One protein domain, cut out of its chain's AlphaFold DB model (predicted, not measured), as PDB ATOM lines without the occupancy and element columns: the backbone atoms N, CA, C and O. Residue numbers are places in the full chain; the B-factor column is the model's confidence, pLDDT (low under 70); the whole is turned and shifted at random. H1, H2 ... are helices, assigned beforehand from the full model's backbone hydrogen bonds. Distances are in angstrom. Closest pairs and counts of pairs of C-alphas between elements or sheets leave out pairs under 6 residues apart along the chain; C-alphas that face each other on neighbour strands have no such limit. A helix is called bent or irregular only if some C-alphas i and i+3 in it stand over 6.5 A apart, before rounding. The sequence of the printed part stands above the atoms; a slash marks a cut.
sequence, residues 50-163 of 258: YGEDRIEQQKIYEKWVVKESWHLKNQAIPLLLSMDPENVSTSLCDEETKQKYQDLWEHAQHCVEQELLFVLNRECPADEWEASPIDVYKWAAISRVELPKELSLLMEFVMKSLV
ATOM      1  N   TYR A  50      -9.192   3.957 -64.701       64.88
ATOM      2  CA  TYR A  50      -9.726   4.838 -63.654       64.88
ATOM      3  C   TYR A  50      -9.355   6.315 -63.833       64.88
ATOM      4  O   TYR A  50     -10.019   7.168 -63.244       64.88
ATOM      5  N   GLY A  51      -8.350   6.624 -64.655       75.81
ATOM      6  CA  GLY A  51      -7.769   7.959 -64.788       75.81
ATOM      7  C   GLY A  51      -6.718   8.243 -63.710       75.81
ATOM      8  O   GLY A  51      -6.870   7.860 -62.549       75.81
ATOM      9  N   GLU A  52      -5.637   8.922 -64.099       75.88
ATOM     10  CA  GLU A  52      -4.520   9.267 -63.209       75.88
ATOM     11  C   GLU A  52      -4.974  10.162 -62.043       75.88
ATOM     12  O   GLU A  52      -4.692   9.843 -60.886       75.88
ATOM     13  N   ASP A  53      -5.809  11.162 -62.329       74.50
ATOM     14  CA  ASP A  53      -6.328  12.124 -61.348       74.50
ATOM     15  C   ASP A  53      -7.107  11.452 -60.205       74.50
ATOM     16  O   ASP A  53      -6.934  11.788 -59.033       74.50
ATOM     17  N   ARG A  54      -7.934  10.440 -60.511       76.56
ATOM     18  CA  ARG A  54      -8.710   9.718 -59.487       76.56
ATOM     19  C   ARG A  54      -7.828   8.891 -58.566       76.56
ATOM     20  O   ARG A  54      -8.081   8.816 -57.364       76.56
ATOM     21  N   ILE A  55      -6.793   8.264 -59.123       78.56
ATOM     22  CA  ILE A  55      -5.841   7.457 -58.354       78.56
ATOM     23  C   ILE A  55      -5.035   8.355 -57.413       78.56
ATOM     24  O   ILE A  55      -4.765   7.976 -56.271       78.56
ATOM     25  N   GLU A  56      -4.636   9.538 -57.872       80.69
ATOM     26  CA  GLU A  56      -3.942  10.518 -57.036       80.69
ATOM     27  C   GLU A  56      -4.838  11.037 -55.914       80.69
ATOM     28  O   GLU A  56      -4.439  11.020 -54.747       80.69
ATOM     29  N   GLN A  57      -6.083  11.379 -56.238       79.06
ATOM     30  CA  GLN A  57      -7.059  11.846 -55.264       79.06
ATOM     31  C   GLN A  57      -7.348  10.794 -54.181       79.06
ATOM     32  O   GLN A  57      -7.365  11.102 -52.987       79.06
ATOM     33  N   GLN A  58      -7.495   9.524 -54.568       82.62
ATOM     34  CA  GLN A  58      -7.675   8.432 -53.615       82.62
ATOM     35  C   GLN A  58      -6.474   8.293 -52.664       82.62
ATOM     36  O   GLN A  58      -6.666   8.147 -51.456       82.62
ATOM     37  N   LYS A  59      -5.237   8.396 -53.170       84.12
ATOM     38  CA  LYS A  59      -4.022   8.331 -52.333       84.12
ATOM     39  C   LYS A  59      -3.944   9.472 -51.324       84.12
ATOM     40  O   LYS A  59      -3.482   9.253 -50.203       84.12
ATOM     41  N   ILE A  60      -4.386  10.674 -51.705       85.69
ATOM     42  CA  ILE A  60      -4.478  11.818 -50.791       85.69
ATOM     43  C   ILE A  60      -5.414  11.444 -49.638       85.69
ATOM     44  O   ILE A  60      -5.001  11.474 -48.478       85.69
ATOM     45  N   TYR A  61      -6.634  10.996 -49.927       86.75
ATOM     46  CA  TYR A  61      -7.573  10.636 -48.865       86.75
ATOM     47  C   TYR A  61      -7.071   9.491 -47.986       86.75
ATOM     48  O   TYR A  61      -7.149   9.594 -46.764       86.75
ATOM     49  N   GLU A  62      -6.482   8.442 -48.561       85.88
ATOM     50  CA  GLU A  62      -5.895   7.341 -47.788       85.88
ATOM     51  C   GLU A  62      -4.795   7.823 -46.831       85.88
ATOM     52  O   GLU A  62      -4.731   7.375 -45.686       85.88
ATOM     53  N   LYS A  63      -3.959   8.782 -47.249       86.94
ATOM     54  CA  LYS A  63      -2.928   9.389 -46.391       86.94
ATOM     55  C   LYS A  63      -3.541  10.168 -45.224       86.94
ATOM     56  O   LYS A  63      -3.019  10.116 -44.107       86.94
ATOM     57  N   TRP A  64      -4.618  10.909 -45.474       85.12
ATOM     58  CA  TRP A  64      -5.186  11.855 -44.511       85.12
ATOM     59  C   TRP A  64      -6.195  11.229 -43.546       85.12
ATOM     60  O   TRP A  64      -6.202  11.588 -42.368       85.12
ATOM     61  N   VAL A  65      -6.981  10.249 -43.992       84.12
ATOM     62  CA  VAL A  65      -8.006   9.559 -43.185       84.12
ATOM     63  C   VAL A  65      -7.404   8.769 -42.009       84.12
ATOM     64  O   VAL A  65      -8.084   8.522 -41.018       84.12
ATOM     65  N   VAL A  66      -6.116   8.414 -42.066       80.50
ATOM     66  CA  VAL A  66      -5.413   7.687 -40.987       80.50
ATOM     67  C   VAL A  66      -5.011   8.599 -39.814       80.50
ATOM     68  O   VAL A  66      -4.622   8.100 -38.757       80.50
ATOM     69  N   LYS A  67      -5.068   9.928 -39.972       83.00
ATOM     70  CA  LYS A  67      -4.680  10.872 -38.910       83.00
ATOM     71  C   LYS A  67      -5.711  10.920 -37.778       83.00
ATOM     72  O   LYS A  67      -6.901  10.735 -37.996       83.00
ATOM     73  N   GLU A  68      -5.230  11.185 -36.563       77.94
ATOM     74  CA  GLU A  68      -6.062  11.263 -35.351       77.94
ATOM     75  C   GLU A  68      -6.942  12.517 -35.318       77.94
ATOM     76  O   GLU A  68      -8.106  12.455 -34.924       77.94
ATOM     77  N   SER A  69      -6.381  13.642 -35.749       88.06
ATOM     78  CA  SER A  69      -7.041  14.938 -35.843       88.06
ATOM     79  C   SER A  69      -6.634  15.637 -37.136       88.06
ATOM     80  O   SER A  69      -5.578  15.357 -37.718       88.06
ATOM     81  N   TRP A  70      -7.500  16.536 -37.595       91.62
ATOM     82  CA  TRP A  70      -7.256  17.437 -38.713       91.62
ATOM     83  C   TRP A  70      -7.360  18.879 -38.248       91.62
ATOM     84  O   TRP A  70      -8.307  19.224 -37.541       91.62
ATOM     85  N   HIS A  71      -6.457  19.735 -38.722       90.81
ATOM     86  CA  HIS A  71      -6.670  21.177 -38.631       90.81
ATOM     87  C   HIS A  71      -7.850  21.565 -39.514       90.81
ATOM     88  O   HIS A  71      -7.852  21.287 -40.716       90.81
ATOM     89  N   LEU A  72      -8.848  22.215 -38.927       88.69
ATOM     90  CA  LEU A  72     -10.109  22.496 -39.588       88.69
ATOM     91  C   LEU A  72      -9.870  23.364 -40.831       88.69
ATOM     92  O   LEU A  72     -10.145  22.931 -41.946       88.69
ATOM     93  N   LYS A  73      -9.230  24.522 -40.656       88.62
ATOM     94  CA  LYS A  73      -8.947  25.481 -41.732       88.62
ATOM     95  C   LYS A  73      -7.990  24.943 -42.800       88.62
ATOM     96  O   LYS A  73      -8.268  25.027 -43.994       88.62
ATOM     97  N   ASN A  74      -6.857  24.390 -42.374       87.50
ATOM     98  CA  ASN A  74      -5.739  24.083 -43.275       87.50
ATOM     99  C   ASN A  74      -5.795  22.676 -43.878       87.50
ATOM    100  O   ASN A  74      -5.076  22.401 -44.831       87.50
ATOM    101  N   GLN A  75      -6.584  21.764 -43.305       88.25
ATOM    102  CA  GLN A  75      -6.613  20.361 -43.728       88.25
ATOM    103  C   GLN A  75      -8.026  19.893 -44.046       88.25
ATOM    104  O   GLN A  75      -8.270  19.424 -45.153       88.25
ATOM    105  N   ALA A  76      -8.967  20.055 -43.117       88.12
ATOM    106  CA  ALA A  76     -10.322  19.549 -43.298       88.12
ATOM    107  C   ALA A  76     -11.055  20.252 -44.450       88.12
ATOM    108  O   ALA A  76     -11.572  19.570 -45.330       88.12
ATOM    109  N   ILE A  77     -11.061  21.591 -44.484       89.69
ATOM    110  CA  ILE A  77     -11.723  22.360 -45.552       89.69
ATOM    111  C   ILE A  77     -11.132  22.034 -46.941       89.69
ATOM    112  O   ILE A  77     -11.912  21.679 -47.826       89.69
ATOM    113  N   PRO A  78      -9.796  22.046 -47.160       88.69
ATOM    114  CA  PRO A  78      -9.221  21.631 -48.441       88.69
ATOM    115  C   PRO A  78      -9.603  20.206 -48.851       88.69
ATOM    116  O   PRO A  78      -9.979  19.985 -49.998       88.69
ATOM    117  N   LEU A  79      -9.582  19.248 -47.918       88.19
ATOM    118  CA  LEU A  79      -9.943  17.857 -48.212       88.19
ATOM    119  C   LEU A  79     -11.413  17.709 -48.626       88.19
ATOM    120  O   LEU A  79     -11.717  16.902 -49.501       88.19
ATOM    121  N   LEU A  80     -12.323  18.489 -48.034       87.88
ATOM    122  CA  LEU A  80     -13.731  18.518 -48.446       87.88
ATOM    123  C   LEU A  80     -13.895  19.066 -49.869       87.88
ATOM    124  O   LEU A  80     -14.750  18.595 -50.610       87.88
ATOM    125  N   LEU A  81     -13.033  19.998 -50.276       86.06
ATOM    126  CA  LEU A  81     -13.016  20.579 -51.618       86.06
ATOM    127  C   LEU A  81     -12.161  19.787 -52.623       86.06
ATOM    128  O   LEU A  81     -11.859  20.297 -53.698       86.06
ATOM    129  N   SER A  82     -11.779  18.544 -52.312       84.69
ATOM    130  CA  SER A  82     -10.914  17.707 -53.162       84.69
ATOM    131  C   SER A  82      -9.495  18.226 -53.393       84.69
ATOM    132  O   SER A  82      -8.852  17.841 -54.366       84.69
ATOM    133  N   MET A  83      -8.982  19.068 -52.500       84.06
ATOM    134  CA  MET A  83      -7.640  19.636 -52.604       84.06
ATOM    135  C   MET A  83      -6.655  18.913 -51.701       84.06
ATOM    136  O   MET A  83      -7.000  18.446 -50.613       84.06
ATOM    137  N   ASP A  84      -5.398  18.885 -52.135       83.06
ATOM    138  CA  ASP A  84      -4.306  18.450 -51.283       83.06
ATOM    139  C   ASP A  84      -3.956  19.558 -50.275       83.06
ATOM    140  O   ASP A  84      -3.496  20.633 -50.677       83.06
ATOM    141  N   PRO A  85      -4.124  19.321 -48.964       80.25
ATOM    142  CA  PRO A  85      -3.791  20.301 -47.938       80.25
ATOM    143  C   PRO A  85      -2.290  20.634 -47.840       80.25
ATOM    144  O   PRO A  85      -1.930  21.618 -47.199       80.25
ATOM    145  N   GLU A  86      -1.395  19.863 -48.469       80.19
ATOM    146  CA  GLU A  86       0.029  20.231 -48.589       80.19
ATOM    147  C   GLU A  86       0.297  21.228 -49.729       80.19
ATOM    148  O   GLU A  86       1.301  21.936 -49.693       80.19
ATOM    149  N   ASN A  87      -0.615  21.338 -50.700       73.44
ATOM    150  CA  ASN A  87      -0.450  22.139 -51.916       73.44
ATOM    151  C   ASN A  87      -1.561  23.194 -52.106       73.44
ATOM    152  O   ASN A  87      -1.782  23.675 -53.218       73.44
ATOM    153  N   VAL A  88      -2.233  23.600 -51.020       64.19
ATOM    154  CA  VAL A  88      -3.397  24.517 -51.032       64.19
ATOM    155  C   VAL A  88      -3.127  25.813 -51.799       64.19
ATOM    156  O   VAL A  88      -3.976  26.260 -52.564       64.19
ATOM    157  N   SER A  89      -1.935  26.396 -51.650       62.94
ATOM    158  CA  SER A  89      -1.550  27.640 -52.335       62.94
ATOM    159  C   SER A  89      -1.584  27.526 -53.861       62.94
ATOM    160  O   SER A  89      -1.838  28.515 -54.541       62.94
ATOM    161  N   THR A  90      -1.342  26.329 -54.398       60.88
ATOM    162  CA  THR A  90      -1.378  26.045 -55.838       60.88
ATOM    163  C   THR A  90      -2.812  25.799 -56.315       60.88
ATOM    164  O   THR A  90      -3.162  26.167 -57.431       60.88
ATOM    165  N   SER A  91      -3.661  25.211 -55.466       60.84
ATOM    166  CA  SER A  91      -5.060  24.878 -55.780       60.84
ATOM    167  C   SER A  91      -6.030  26.056 -55.634       60.84
ATOM    168  O   SER A  91      -7.077  26.071 -56.274       60.84
ATOM    169  N   LEU A  92      -5.685  27.068 -54.834       67.25
ATOM    170  CA  LEU A  92      -6.459  28.304 -54.674       67.25
ATOM    171  C   LEU A  92      -6.157  29.344 -55.770       67.25
ATOM    172  O   LEU A  92      -6.241  30.541 -55.516       67.25
ATOM    173  N   CYS A  93      -5.764  28.933 -56.977       61.53
ATOM    174  CA  CYS A  93      -5.422  29.882 -58.041       61.53
ATOM    175  C   CYS A  93      -6.665  30.574 -58.641       61.53
ATOM    176  O   CYS A  93      -6.572  31.717 -59.088       61.53
ATOM    177  N   ASP A  94      -7.825  29.916 -58.574       76.50
ATOM    178  CA  ASP A  94      -9.085  30.405 -59.137       76.50
ATOM    179  C   ASP A  94      -9.934  31.142 -58.090       76.50
ATOM    180  O   ASP A  94     -10.139  30.654 -56.975       76.50
ATOM    181  N   GLU A  95     -10.482  32.304 -58.456       80.19
ATOM    182  CA  GLU A  95     -11.317  33.121 -57.558       80.19
ATOM    183  C   GLU A  95     -12.595  32.394 -57.101       80.19
ATOM    184  O   GLU A  95     -12.997  32.518 -55.947       80.19
ATOM    185  N   GLU A  96     -13.199  31.564 -57.957       83.44
ATOM    186  CA  GLU A  96     -14.368  30.748 -57.585       83.44
ATOM    187  C   GLU A  96     -14.028  29.757 -56.461       83.44
ATOM    188  O   GLU A  96     -14.787  29.559 -55.511       83.44
ATOM    189  N   THR A  97     -12.850  29.152 -56.552       79.69
ATOM    190  CA  THR A  97     -12.353  28.158 -55.606       79.69
ATOM    191  C   THR A  97     -11.995  28.798 -54.264       79.69
ATOM    192  O   THR A  97     -12.300  28.235 -53.210       79.69
ATOM    193  N   LYS A  98     -11.423  30.011 -54.288       84.25
ATOM    194  CA  LYS A  98     -11.206  30.827 -53.085       84.25
ATOM    195  C   LYS A  98     -12.516  31.198 -52.401       84.25
ATOM    196  O   LYS A  98     -12.596  31.100 -51.178       84.25
ATOM    197  N   GLN A  99     -13.538  31.573 -53.171       87.06
ATOM    198  CA  GLN A  99     -14.846  31.909 -52.614       87.06
ATOM    199  C   GLN A  99     -15.486  30.694 -51.935       87.06
ATOM    200  O   GLN A  99     -15.877  30.785 -50.776       87.06
ATOM    201  N   LYS A 100     -15.494  29.525 -52.593       87.31
ATOM    202  CA  LYS A 100     -16.004  28.273 -51.997       87.31
ATOM    203  C   LYS A 100     -15.267  27.897 -50.712       87.31
ATOM    204  O   LYS A 100     -15.891  27.440 -49.757       87.31
ATOM    205  N   TYR A 101     -13.949  28.087 -50.685       89.12
ATOM    206  CA  TYR A 101     -13.144  27.873 -49.486       89.12
ATOM    207  C   TYR A 101     -13.569  28.799 -48.346       89.12
ATOM    208  O   TYR A 101     -13.792  28.330 -47.230       89.12
ATOM    209  N   GLN A 102     -13.711  30.094 -48.629       88.81
ATOM    210  CA  GLN A 102     -14.086  31.091 -47.634       88.81
ATOM    211  C   GLN A 102     -15.507  30.858 -47.103       88.81
ATOM    212  O   GLN A 102     -15.696  30.827 -45.889       88.81
ATOM    213  N   ASP A 103     -16.474  30.593 -47.984       90.31
ATOM    214  CA  ASP A 103     -17.863  30.310 -47.608       90.31
ATOM    215  C   ASP A 103     -17.950  29.071 -46.701       90.31
ATOM    216  O   ASP A 103     -18.647  29.064 -45.682       90.31
ATOM    217  N   LEU A 104     -17.210  28.010 -47.046       90.19
ATOM    218  CA  LEU A 104     -17.195  26.777 -46.264       90.19
ATOM    219  C   LEU A 104     -16.484  26.965 -44.918       90.19
ATOM    220  O   LEU A 104     -16.894  26.372 -43.918       90.19
ATOM    221  N   TRP A 105     -15.446  27.801 -44.877       92.31
ATOM    222  CA  TRP A 105     -14.749  28.156 -43.648       92.31
ATOM    223  C   TRP A 105     -15.641  28.960 -42.695       92.31
ATOM    224  O   TRP A 105     -15.774  28.584 -41.532       92.31
ATOM    225  N   GLU A 106     -16.317  29.999 -43.184       91.50
ATOM    226  CA  GLU A 106     -17.263  30.795 -42.391       91.50
ATOM    227  C   GLU A 106     -18.420  29.933 -41.872       91.50
ATOM    228  O   GLU A 106     -18.794  30.012 -40.697       91.50
ATOM    229  N   HIS A 107     -18.942  29.037 -42.716       91.06
ATOM    230  CA  HIS A 107     -19.963  28.080 -42.303       91.06
ATOM    231  C   HIS A 107     -19.461  27.146 -41.194       91.06
ATOM    232  O   HIS A 107     -20.160  26.927 -40.201       91.06
ATOM    233  N   ALA A 108     -18.239  26.620 -41.325       89.94
ATOM    234  CA  ALA A 108     -17.630  25.777 -40.305       89.94
ATOM    235  C   ALA A 108     -17.459  26.530 -38.981       89.94
ATOM    236  O   ALA A 108     -17.837  25.998 -37.937       89.94
ATOM    237  N   GLN A 109     -16.971  27.774 -39.015       91.00
ATOM    238  CA  GLN A 109     -16.828  28.608 -37.820       91.00
ATOM    239  C   GLN A 109     -18.166  28.802 -37.105       91.00
ATOM    240  O   GLN A 109     -18.270  28.532 -35.906       91.00
ATOM    241  N   HIS A 110     -19.211  29.164 -37.851       90.06
ATOM    242  CA  HIS A 110     -20.549  29.326 -37.293       90.06
ATOM    243  C   HIS A 110     -21.074  28.024 -36.662       90.06
ATOM    244  O   HIS A 110     -21.649  28.030 -35.574       90.06
ATOM    245  N   CYS A 111     -20.830  26.872 -37.294       88.50
ATOM    246  CA  CYS A 111     -21.222  25.574 -36.746       88.50
ATOM    247  C   CYS A 111     -20.450  25.178 -35.479       88.50
ATOM    248  O   CYS A 111     -21.017  24.488 -34.631       88.50
ATOM    249  N   VAL A 112     -19.193  25.600 -35.318       88.50
ATOM    250  CA  VAL A 112     -18.439  25.397 -34.067       88.50
ATOM    251  C   VAL A 112     -19.028  26.249 -32.943       88.50
ATOM    252  O   VAL A 112     -19.200  25.765 -31.823       88.50
ATOM    253  N   GLU A 113     -19.393  27.498 -33.232       87.38
ATOM    254  CA  GLU A 113     -20.025  28.393 -32.257       87.38
ATOM    255  C   GLU A 113     -21.371  27.852 -31.760       87.38
ATOM    256  O   GLU A 113     -21.630  27.882 -30.557       87.38
ATOM    257  N   GLN A 114     -22.175  27.294 -32.670       86.19
ATOM    258  CA  GLN A 114     -23.475  26.667 -32.387       86.19
ATOM    259  C   GLN A 114     -23.374  25.226 -31.850       86.19
ATOM    260  O   GLN A 114     -24.394  24.553 -31.702       86.19
ATOM    261  N   GLU A 115     -22.164  24.727 -31.575       83.31
ATOM    262  CA  GLU A 115     -21.903  23.367 -31.070       83.31
ATOM    263  C   GLU A 115     -22.385  22.231 -31.994       83.31
ATOM    264  O   GLU A 115     -22.596  21.096 -31.559       83.31
ATOM    265  N   LEU A 116     -22.536  22.518 -33.289       85.25
ATOM    266  CA  LEU A 116     -22.893  21.547 -34.327       85.25
ATOM    267  C   LEU A 116     -21.665  20.806 -34.873       85.25
ATOM    268  O   LEU A 116     -21.784  19.660 -35.306       85.25
ATOM    269  N   LEU A 117     -20.492  21.447 -34.837       88.44
ATOM    270  CA  LEU A 117     -19.203  20.849 -35.176       88.44
ATOM    271  C   LEU A 117     -18.319  20.786 -33.927       88.44
ATOM    272  O   LEU A 117     -18.067  21.796 -33.272       88.44
ATOM    273  N   PHE A 118     -17.837  19.587 -33.602       85.88
ATOM    274  CA  PHE A 118     -16.989  19.373 -32.437       85.88
ATOM    275  C   PHE A 118     -15.513  19.624 -32.765       85.88
ATOM    276  O   PHE A 118     -14.953  19.005 -33.670       85.88
ATOM    277  N   VAL A 119     -14.888  20.504 -31.984       89.50
ATOM    278  CA  VAL A 119     -13.464  20.852 -32.050       89.50
ATOM    279  C   VAL A 119     -12.796  20.423 -30.743       89.50
ATOM    280  O   VAL A 119     -13.368  20.573 -29.664       89.50
ATOM    281  N   LEU A 120     -11.592  19.866 -30.845       85.75
ATOM    282  CA  LEU A 120     -10.820  19.300 -29.738       85.75
ATOM    283  C   LEU A 120     -10.187  20.371 -28.840       85.75
ATOM    284  O   LEU A 120     -10.013  20.124 -27.651       85.75
ATOM    285  N   ASN A 121      -9.853  21.527 -29.411       86.94
ATOM    286  CA  ASN A 121      -9.130  22.643 -28.797       86.94
ATOM    287  C   ASN A 121      -9.874  23.975 -29.026       86.94
ATOM    288  O   ASN A 121      -9.375  24.890 -29.679       86.94
ATOM    289  N   ARG A 122     -11.103  24.093 -28.513       84.81
ATOM    290  CA  ARG A 122     -11.939  25.302 -28.690       84.81
ATOM    291  C   ARG A 122     -11.322  26.551 -28.043       84.81
ATOM    292  O   ARG A 122     -11.644  27.668 -28.428       84.81
ATOM    293  N   GLU A 123     -10.452  26.354 -27.062       82.06
ATOM    294  CA  GLU A 123      -9.677  27.382 -26.369       82.06
ATOM    295  C   GLU A 123      -8.563  28.014 -27.222       82.06
ATOM    296  O   GLU A 123      -8.082  29.096 -26.885       82.06
ATOM    297  N   CYS A 124      -8.158  27.361 -28.313       86.88
ATOM    298  CA  CYS A 124      -7.190  27.888 -29.273       86.88
ATOM    299  C   CYS A 124      -7.848  28.898 -30.234       86.88
ATOM    300  O   CYS A 124      -9.076  28.905 -30.389       86.88
ATOM    301  N   PRO A 125      -7.052  29.752 -30.910       88.25
ATOM    302  CA  PRO A 125      -7.575  30.621 -31.961       88.25
ATOM    303  C   PRO A 125      -8.226  29.796 -33.080       88.25
ATOM    304  O   PRO A 125      -7.811  28.670 -33.354       88.25
ATOM    305  N   ALA A 126      -9.221  30.381 -33.754       86.62
ATOM    306  CA  ALA A 126     -10.030  29.673 -34.749       86.62
ATOM    307  C   ALA A 126      -9.200  29.025 -35.867       86.62
ATOM    308  O   ALA A 126      -9.515  27.930 -36.325       86.62
ATOM    309  N   ASP A 127      -8.098  29.659 -36.257       87.88
ATOM    310  CA  ASP A 127      -7.204  29.160 -37.302       87.88
ATOM    311  C   ASP A 127      -6.451  27.872 -36.918       87.88
ATOM    312  O   ASP A 127      -5.971  27.154 -37.796       87.88
ATOM    313  N   GLU A 128      -6.372  27.557 -35.623       88.94
ATOM    314  CA  GLU A 128      -5.678  26.387 -35.076       88.94
ATOM    315  C   GLU A 128      -6.638  25.289 -34.604       88.94
ATOM    316  O   GLU A 128      -6.201  24.276 -34.054       88.94
ATOM    317  N   TRP A 129      -7.945  25.456 -34.813       90.94
ATOM    318  CA  TRP A 129      -8.929  24.458 -34.413       90.94
ATOM    319  C   TRP A 129      -8.673  23.104 -35.073       90.94
ATOM    320  O   TRP A 129      -8.473  22.992 -36.282       90.94
ATOM    321  N   GLU A 130      -8.714  22.059 -34.259       91.12
ATOM    322  CA  GLU A 130      -8.555  20.668 -34.633       91.12
ATOM    323  C   GLU A 130      -9.859  19.912 -34.423       91.12
ATOM    324  O   GLU A 130     -10.497  20.012 -33.377       91.12
ATOM    325  N   ALA A 131     -10.237  19.093 -35.393       88.75
ATOM    326  CA  ALA A 131     -11.416  18.248 -35.307       88.75
ATOM    327  C   ALA A 131     -11.070  16.804 -35.673       88.75
ATOM    328  O   ALA A 131     -10.130  16.528 -36.422       88.75
ATOM    329  N   SER A 132     -11.846  15.865 -35.135       88.44
ATOM    330  CA  SER A 132     -11.753  14.465 -35.543       88.44
ATOM    331  C   SER A 132     -12.243  14.321 -36.989       88.44
ATOM    332  O   SER A 132     -13.312  14.854 -37.308       88.44
ATOM    333  N   PRO A 133     -11.555  13.552 -37.851       87.75
ATOM    334  CA  PRO A 133     -11.989  13.334 -39.231       87.75
ATOM    335  C   PRO A 133     -13.430  12.809 -39.341       87.75
ATOM    336  O   PRO A 133     -14.174  13.185 -40.243       87.75
ATOM    337  N   ILE A 134     -13.857  11.980 -38.381       86.56
ATOM    338  CA  ILE A 134     -15.222  11.438 -38.321       86.56
ATOM    339  C   ILE A 134     -16.243  12.541 -38.031       86.56
ATOM    340  O   ILE A 134     -17.326  12.544 -38.614       86.56
ATOM    341  N   ASP A 135     -15.922  13.455 -37.116       86.62
ATOM    342  CA  ASP A 135     -16.833  14.531 -36.725       86.62
ATOM    343  C   ASP A 135     -16.950  15.569 -37.845       86.62
ATOM    344  O   ASP A 135     -18.062  15.989 -38.162       86.62
ATOM    345  N   VAL A 136     -15.840  15.873 -38.529       89.50
ATOM    346  CA  VAL A 136     -15.832  16.678 -39.762       89.50
ATOM    347  C   VAL A 136     -16.694  16.026 -40.842       89.50
ATOM    348  O   VAL A 136     -17.535  16.693 -41.435       89.50
ATOM    349  N   TYR A 137     -16.523  14.725 -41.090       89.62
ATOM    350  CA  TYR A 137     -17.296  14.014 -42.108       89.62
ATOM    351  C   TYR A 137     -18.800  14.023 -41.802       89.62
ATOM    352  O   TYR A 137     -19.616  14.320 -42.674       89.62
ATOM    353  N   LYS A 138     -19.181  13.734 -40.551       87.38
ATOM    354  CA  LYS A 138     -20.585  13.778 -40.116       87.38
ATOM    355  C   LYS A 138     -21.174  15.171 -40.261       87.38
ATOM    356  O   LYS A 138     -22.293  15.299 -40.748       87.38
ATOM    357  N   TRP A 139     -20.431  16.191 -39.843       91.38
ATOM    358  CA  TRP A 139     -20.841  17.578 -39.997       91.38
ATOM    359  C   TRP A 139     -21.052  17.926 -41.470       91.38
ATOM    360  O   TRP A 139     -22.142  18.355 -41.824       91.38
ATOM    361  N   ALA A 140     -20.083  17.641 -42.342       88.31
ATOM    362  CA  ALA A 140     -20.187  17.919 -43.772       88.31
ATOM    363  C   ALA A 140     -21.403  17.222 -44.408       88.31
ATOM    364  O   ALA A 140     -22.142  17.835 -45.178       88.31
ATOM    365  N   ALA A 141     -21.672  15.970 -44.021       86.25
ATOM    366  CA  ALA A 141     -22.842  15.225 -44.478       86.25
ATOM    367  C   ALA A 141     -24.173  15.838 -43.989       86.25
ATOM    368  O   ALA A 141     -25.135  15.906 -44.753       86.25
ATOM    369  N   ILE A 142     -24.245  16.305 -42.735       86.44
ATOM    370  CA  ILE A 142     -25.440  16.960 -42.166       86.44
ATOM    371  C   ILE A 142     -25.658  18.343 -42.793       86.44
ATOM    372  O   ILE A 142     -26.786  18.681 -43.156       86.44
ATOM    373  N   SER A 143     -24.582  19.107 -42.967       83.62
ATOM    374  CA  SER A 143     -24.565  20.425 -43.603       83.62
ATOM    375  C   SER A 143     -24.767  20.372 -45.120       83.62
ATOM    376  O   SER A 143     -24.838  21.420 -45.754       83.62
ATOM    377  N   ARG A 144     -24.905  19.171 -45.706       83.75
ATOM    378  CA  ARG A 144     -25.088  18.939 -47.151       83.75
ATOM    379  C   ARG A 144     -23.983  19.561 -48.007       83.75
ATOM    380  O   ARG A 144     -24.235  19.988 -49.131       83.75
ATOM    381  N   VAL A 145     -22.766  19.592 -47.476       85.31
ATOM    382  CA  VAL A 145     -21.575  19.955 -48.245       85.31
ATOM    383  C   VAL A 145     -21.353  18.865 -49.291       85.31
ATOM    384  O   VAL A 145     -21.480  17.676 -48.984       85.31
ATOM    385  N   GLU A 146     -21.048  19.252 -50.527       82.19
ATOM    386  CA  GLU A 146     -20.734  18.290 -51.581       82.19
ATOM    387  C   GLU A 146     -19.452  17.538 -51.220       82.19
ATOM    388  O   GLU A 146     -18.360  18.101 -51.190       82.19
ATOM    389  N   LEU A 147     -19.607  16.256 -50.891       83.75
ATOM    390  CA  LEU A 147     -18.507  15.409 -50.461       83.75
ATOM    391  C   LEU A 147     -17.936  14.622 -51.644       83.75
ATOM    392  O   LEU A 147     -18.694  13.966 -52.367       83.75
ATOM    393  N   PRO A 148     -16.602  14.582 -51.793       85.62
ATOM    394  CA  PRO A 148     -15.956  13.736 -52.782       85.62
ATOM    395  C   PRO A 148     -16.315  12.269 -52.534       85.62
ATOM    396  O   PRO A 148     -16.343  11.789 -51.389       85.62
ATOM    397  N   LYS A 149     -16.621  11.536 -53.607       82.62
ATOM    398  CA  LYS A 149     -17.114  10.155 -53.509       82.62
ATOM    399  C   LYS A 149     -16.063   9.239 -52.883       82.62
ATOM    400  O   LYS A 149     -16.391   8.389 -52.060       82.62
ATOM    401  N   GLU A 150     -14.807   9.446 -53.247       83.88
ATOM    402  CA  GLU A 150     -13.637   8.704 -52.789       83.88
ATOM    403  C   GLU A 150     -13.443   8.887 -51.277       83.88
ATOM    404  O   GLU A 150     -13.291   7.906 -50.547       83.88
ATOM    405  N   LEU A 151     -13.558  10.129 -50.791       85.62
ATOM    406  CA  LEU A 151     -13.514  10.440 -49.361       85.62
ATOM    407  C   LEU A 151     -14.687   9.793 -48.613       85.62
ATOM    408  O   LEU A 151     -14.497   9.217 -47.542       85.62
ATOM    409  N   SER A 152     -15.889   9.851 -49.186       85.94
ATOM    410  CA  SER A 152     -17.095   9.282 -48.577       85.94
ATOM    411  C   SER A 152     -17.000   7.772 -48.398       85.94
ATOM    412  O   SER A 152     -17.285   7.268 -47.316       85.94
ATOM    413  N   LEU A 153     -16.539   7.049 -49.420       85.75
ATOM    414  CA  LEU A 153     -16.362   5.597 -49.351       85.75
ATOM    415  C   LEU A 153     -15.344   5.193 -48.275       85.75
ATOM    416  O   LEU A 153     -15.594   4.260 -47.508       85.75
ATOM    417  N   LEU A 154     -14.222   5.914 -48.187       85.00
ATOM    418  CA  LEU A 154     -13.197   5.666 -47.172       85.00
ATOM    419  C   LEU A 154     -13.714   5.965 -45.764       85.00
ATOM    420  O   LEU A 154     -13.542   5.149 -44.860       85.00
ATOM    421  N   MET A 155     -14.396   7.093 -45.574       84.81
ATOM    422  CA  MET A 155     -14.962   7.462 -44.276       84.81
ATOM    423  C   MET A 155     -16.074   6.525 -43.834       84.81
ATOM    424  O   MET A 155     -16.124   6.144 -42.667       84.81
ATOM    425  N   GLU A 156     -16.936   6.087 -44.748       85.06
ATOM    426  CA  GLU A 156     -17.920   5.051 -44.458       85.06
ATOM    427  C   GLU A 156     -17.263   3.751 -44.009       85.06
ATOM    428  O   GLU A 156     -17.718   3.145 -43.038       85.06
ATOM    429  N   PHE A 157     -16.204   3.314 -44.693       82.62
ATOM    430  CA  PHE A 157     -15.461   2.123 -44.303       82.62
ATOM    431  C   PHE A 157     -14.840   2.285 -42.914       82.62
ATOM    432  O   PHE A 157     -14.967   1.392 -42.073       82.62
ATOM    433  N   VAL A 158     -14.218   3.434 -42.647       81.88
ATOM    434  CA  VAL A 158     -13.619   3.756 -41.349       81.88
ATOM    435  C   VAL A 158     -14.676   3.780 -40.254       81.88
ATOM    436  O   VAL A 158     -14.505   3.119 -39.236       81.88
ATOM    437  N   MET A 159     -15.814   4.437 -40.468       78.38
ATOM    438  CA  MET A 159     -16.915   4.432 -39.508       78.38
ATOM    439  C   MET A 159     -17.493   3.030 -39.307       78.38
ATOM    440  O   MET A 159     -17.699   2.635 -38.170       78.38
ATOM    441  N   LYS A 160     -17.707   2.238 -40.364       75.12
ATOM    442  CA  LYS A 160     -18.195   0.848 -40.251       75.12
ATOM    443  C   LYS A 160     -17.203  -0.062 -39.521       75.12
ATOM    444  O   LYS A 160     -17.624  -0.982 -38.832       75.12
ATOM    445  N   SER A 161     -15.906   0.203 -39.655       68.62
ATOM    446  CA  SER A 161     -14.840  -0.568 -39.005       68.62
ATOM    447  C   SER A 161     -14.572  -0.120 -37.563       68.62
ATOM    448  O   SER A 161     -14.106  -0.918 -36.753       68.62
ATOM    449  N   LEU A 162     -14.859   1.145 -37.229       61.22
ATOM    450  CA  LEU A 162     -14.654   1.735 -35.900       61.22
ATOM    451  C   LEU A 162     -15.924   1.790 -35.040       61.22
ATOM    452  O   LEU A 162     -15.820   1.986 -33.832       61.22
ATOM    453  N   VAL A 163     -17.111   1.623 -35.627       47.50
ATOM    454  CA  VAL A 163     -18.383   1.525 -34.906       47.50
ATOM    455  C   VAL A 163     -18.703   0.040 -34.716       47.50
ATOM    456  O   VAL A 163     -19.118  -0.620 -35.670       47.50
TER     457      VAL A 163
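AT A GLANCE: This is residues 50 to 163 of the 258 residues of an uncharacterized protein of Gammaproteobacteria bacterium (UniProt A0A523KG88). The short helix H2 lies in the middle of a compact body of crossed helices: the longest helix, H4, crosses H2 and packs on it with its residues 101 to 105, and H5 packs on H2 as well, near H4, and reaches H6; H1 and H6, which run the same way and touch through residues 150 to 155 of H6, make a pair away from H4. The tiny helix H3 lies at the edge between H2 and the beginning of H4, and a long stretch without a named element, residues 114 to 132, folds back from the end of H4 and pairs briefly, antiparallel, with residues 70 to 71 through its residues 130 to 131. The printed part has 114 residues with six named helices, H1 to H6 in order along the chain, and no named strand; the class is all helix, and the helix packing is mostly crossed. The radius of gyration of the C-alphas is 13.7 A, compact, and the C-alphas span 42 by 39 by 23 A along their three main axes.

IN THESE COORDINATES: H4 covers residues 95 to 113 and is 27.2 A from first to last C-alpha; it begins at C-alpha 95, at (-11.317, 33.121, -57.558), and ends at C-alpha 113, at (-20.025, 28.393, -32.257). H2, residues 72 to 80, is 10.4 A long and only just irregular: C-alphas 74 and 77 are 6.6 A apart, against about 5 A in a regular helix, and its line is a rough one. H3, residues 88 to 91, is 5.0 A long. H5, residues 133 to 142, is 14.2 A long. H1, residues 52 to 65, is 20.3 A long and begins at C-alpha 52, at (-4.520, 9.267, -63.209). H6, residues 149 to 162, is 19.7 A long and ends at C-alpha 162, at (-14.654, 1.735, -35.900).

HOW THE PARTS SIT: H4 touches H2 with its residues 101 to 105 alone, at a steep tilt of 61 degrees, opposite ways; their closest C-alphas, those of Lys 73 and Trp 105, are 6.7 A apart. H2 and H5 only just touch, with 3 pairs of C-alphas within 8 A, the closest being those of Ala 76 and Val 136 at 7.1 A; they stand at a steep tilt of 62 degrees. H4 and H5 are near each other, with 5 pairs of C-alphas within 10 A. H5 and H6 only just touch, also with 3 pairs within 8 A, through residues 155 to 159 of H6 alone; the closest C-alphas are those of Ile 134 and Met 155, 7.2 A apart. H1 and H6 touch at a shallow tilt of 31 degrees, the same way, through residues 150 to 155 of H6 alone, with the C-alphas of Tyr 61 and Leu 151 closest at 6.0 A. H1 and H2 are close but not clearly touching, their closest C-alphas being those of Tyr 61 and Leu 79 at 7.6 A. H3 is close to H2 but not clearly touching it, with the C-alphas of Pro 78 and Val 88 closest at 7.0 A. H4 and H6 are apart, and so are H1 and H4. In H1, H4, H5 and H6 every O i to N i+4 pair is within hydrogen-bond range, in H2 3 of 5 are, and H3 is too short for such a pair.

THE WHOLE: The two C-alphas farthest apart, those of Tyr 50 and Glu 123, are 43.6 A apart. The printed part has no cut. The link from H4 to H5, with 19 residues, is long, and the link from H3 to H4 is tight. The mean pLDDT of the printed part is 83.4; residue 50, residues 88 to 93 and residues 161 to 163 are under 70.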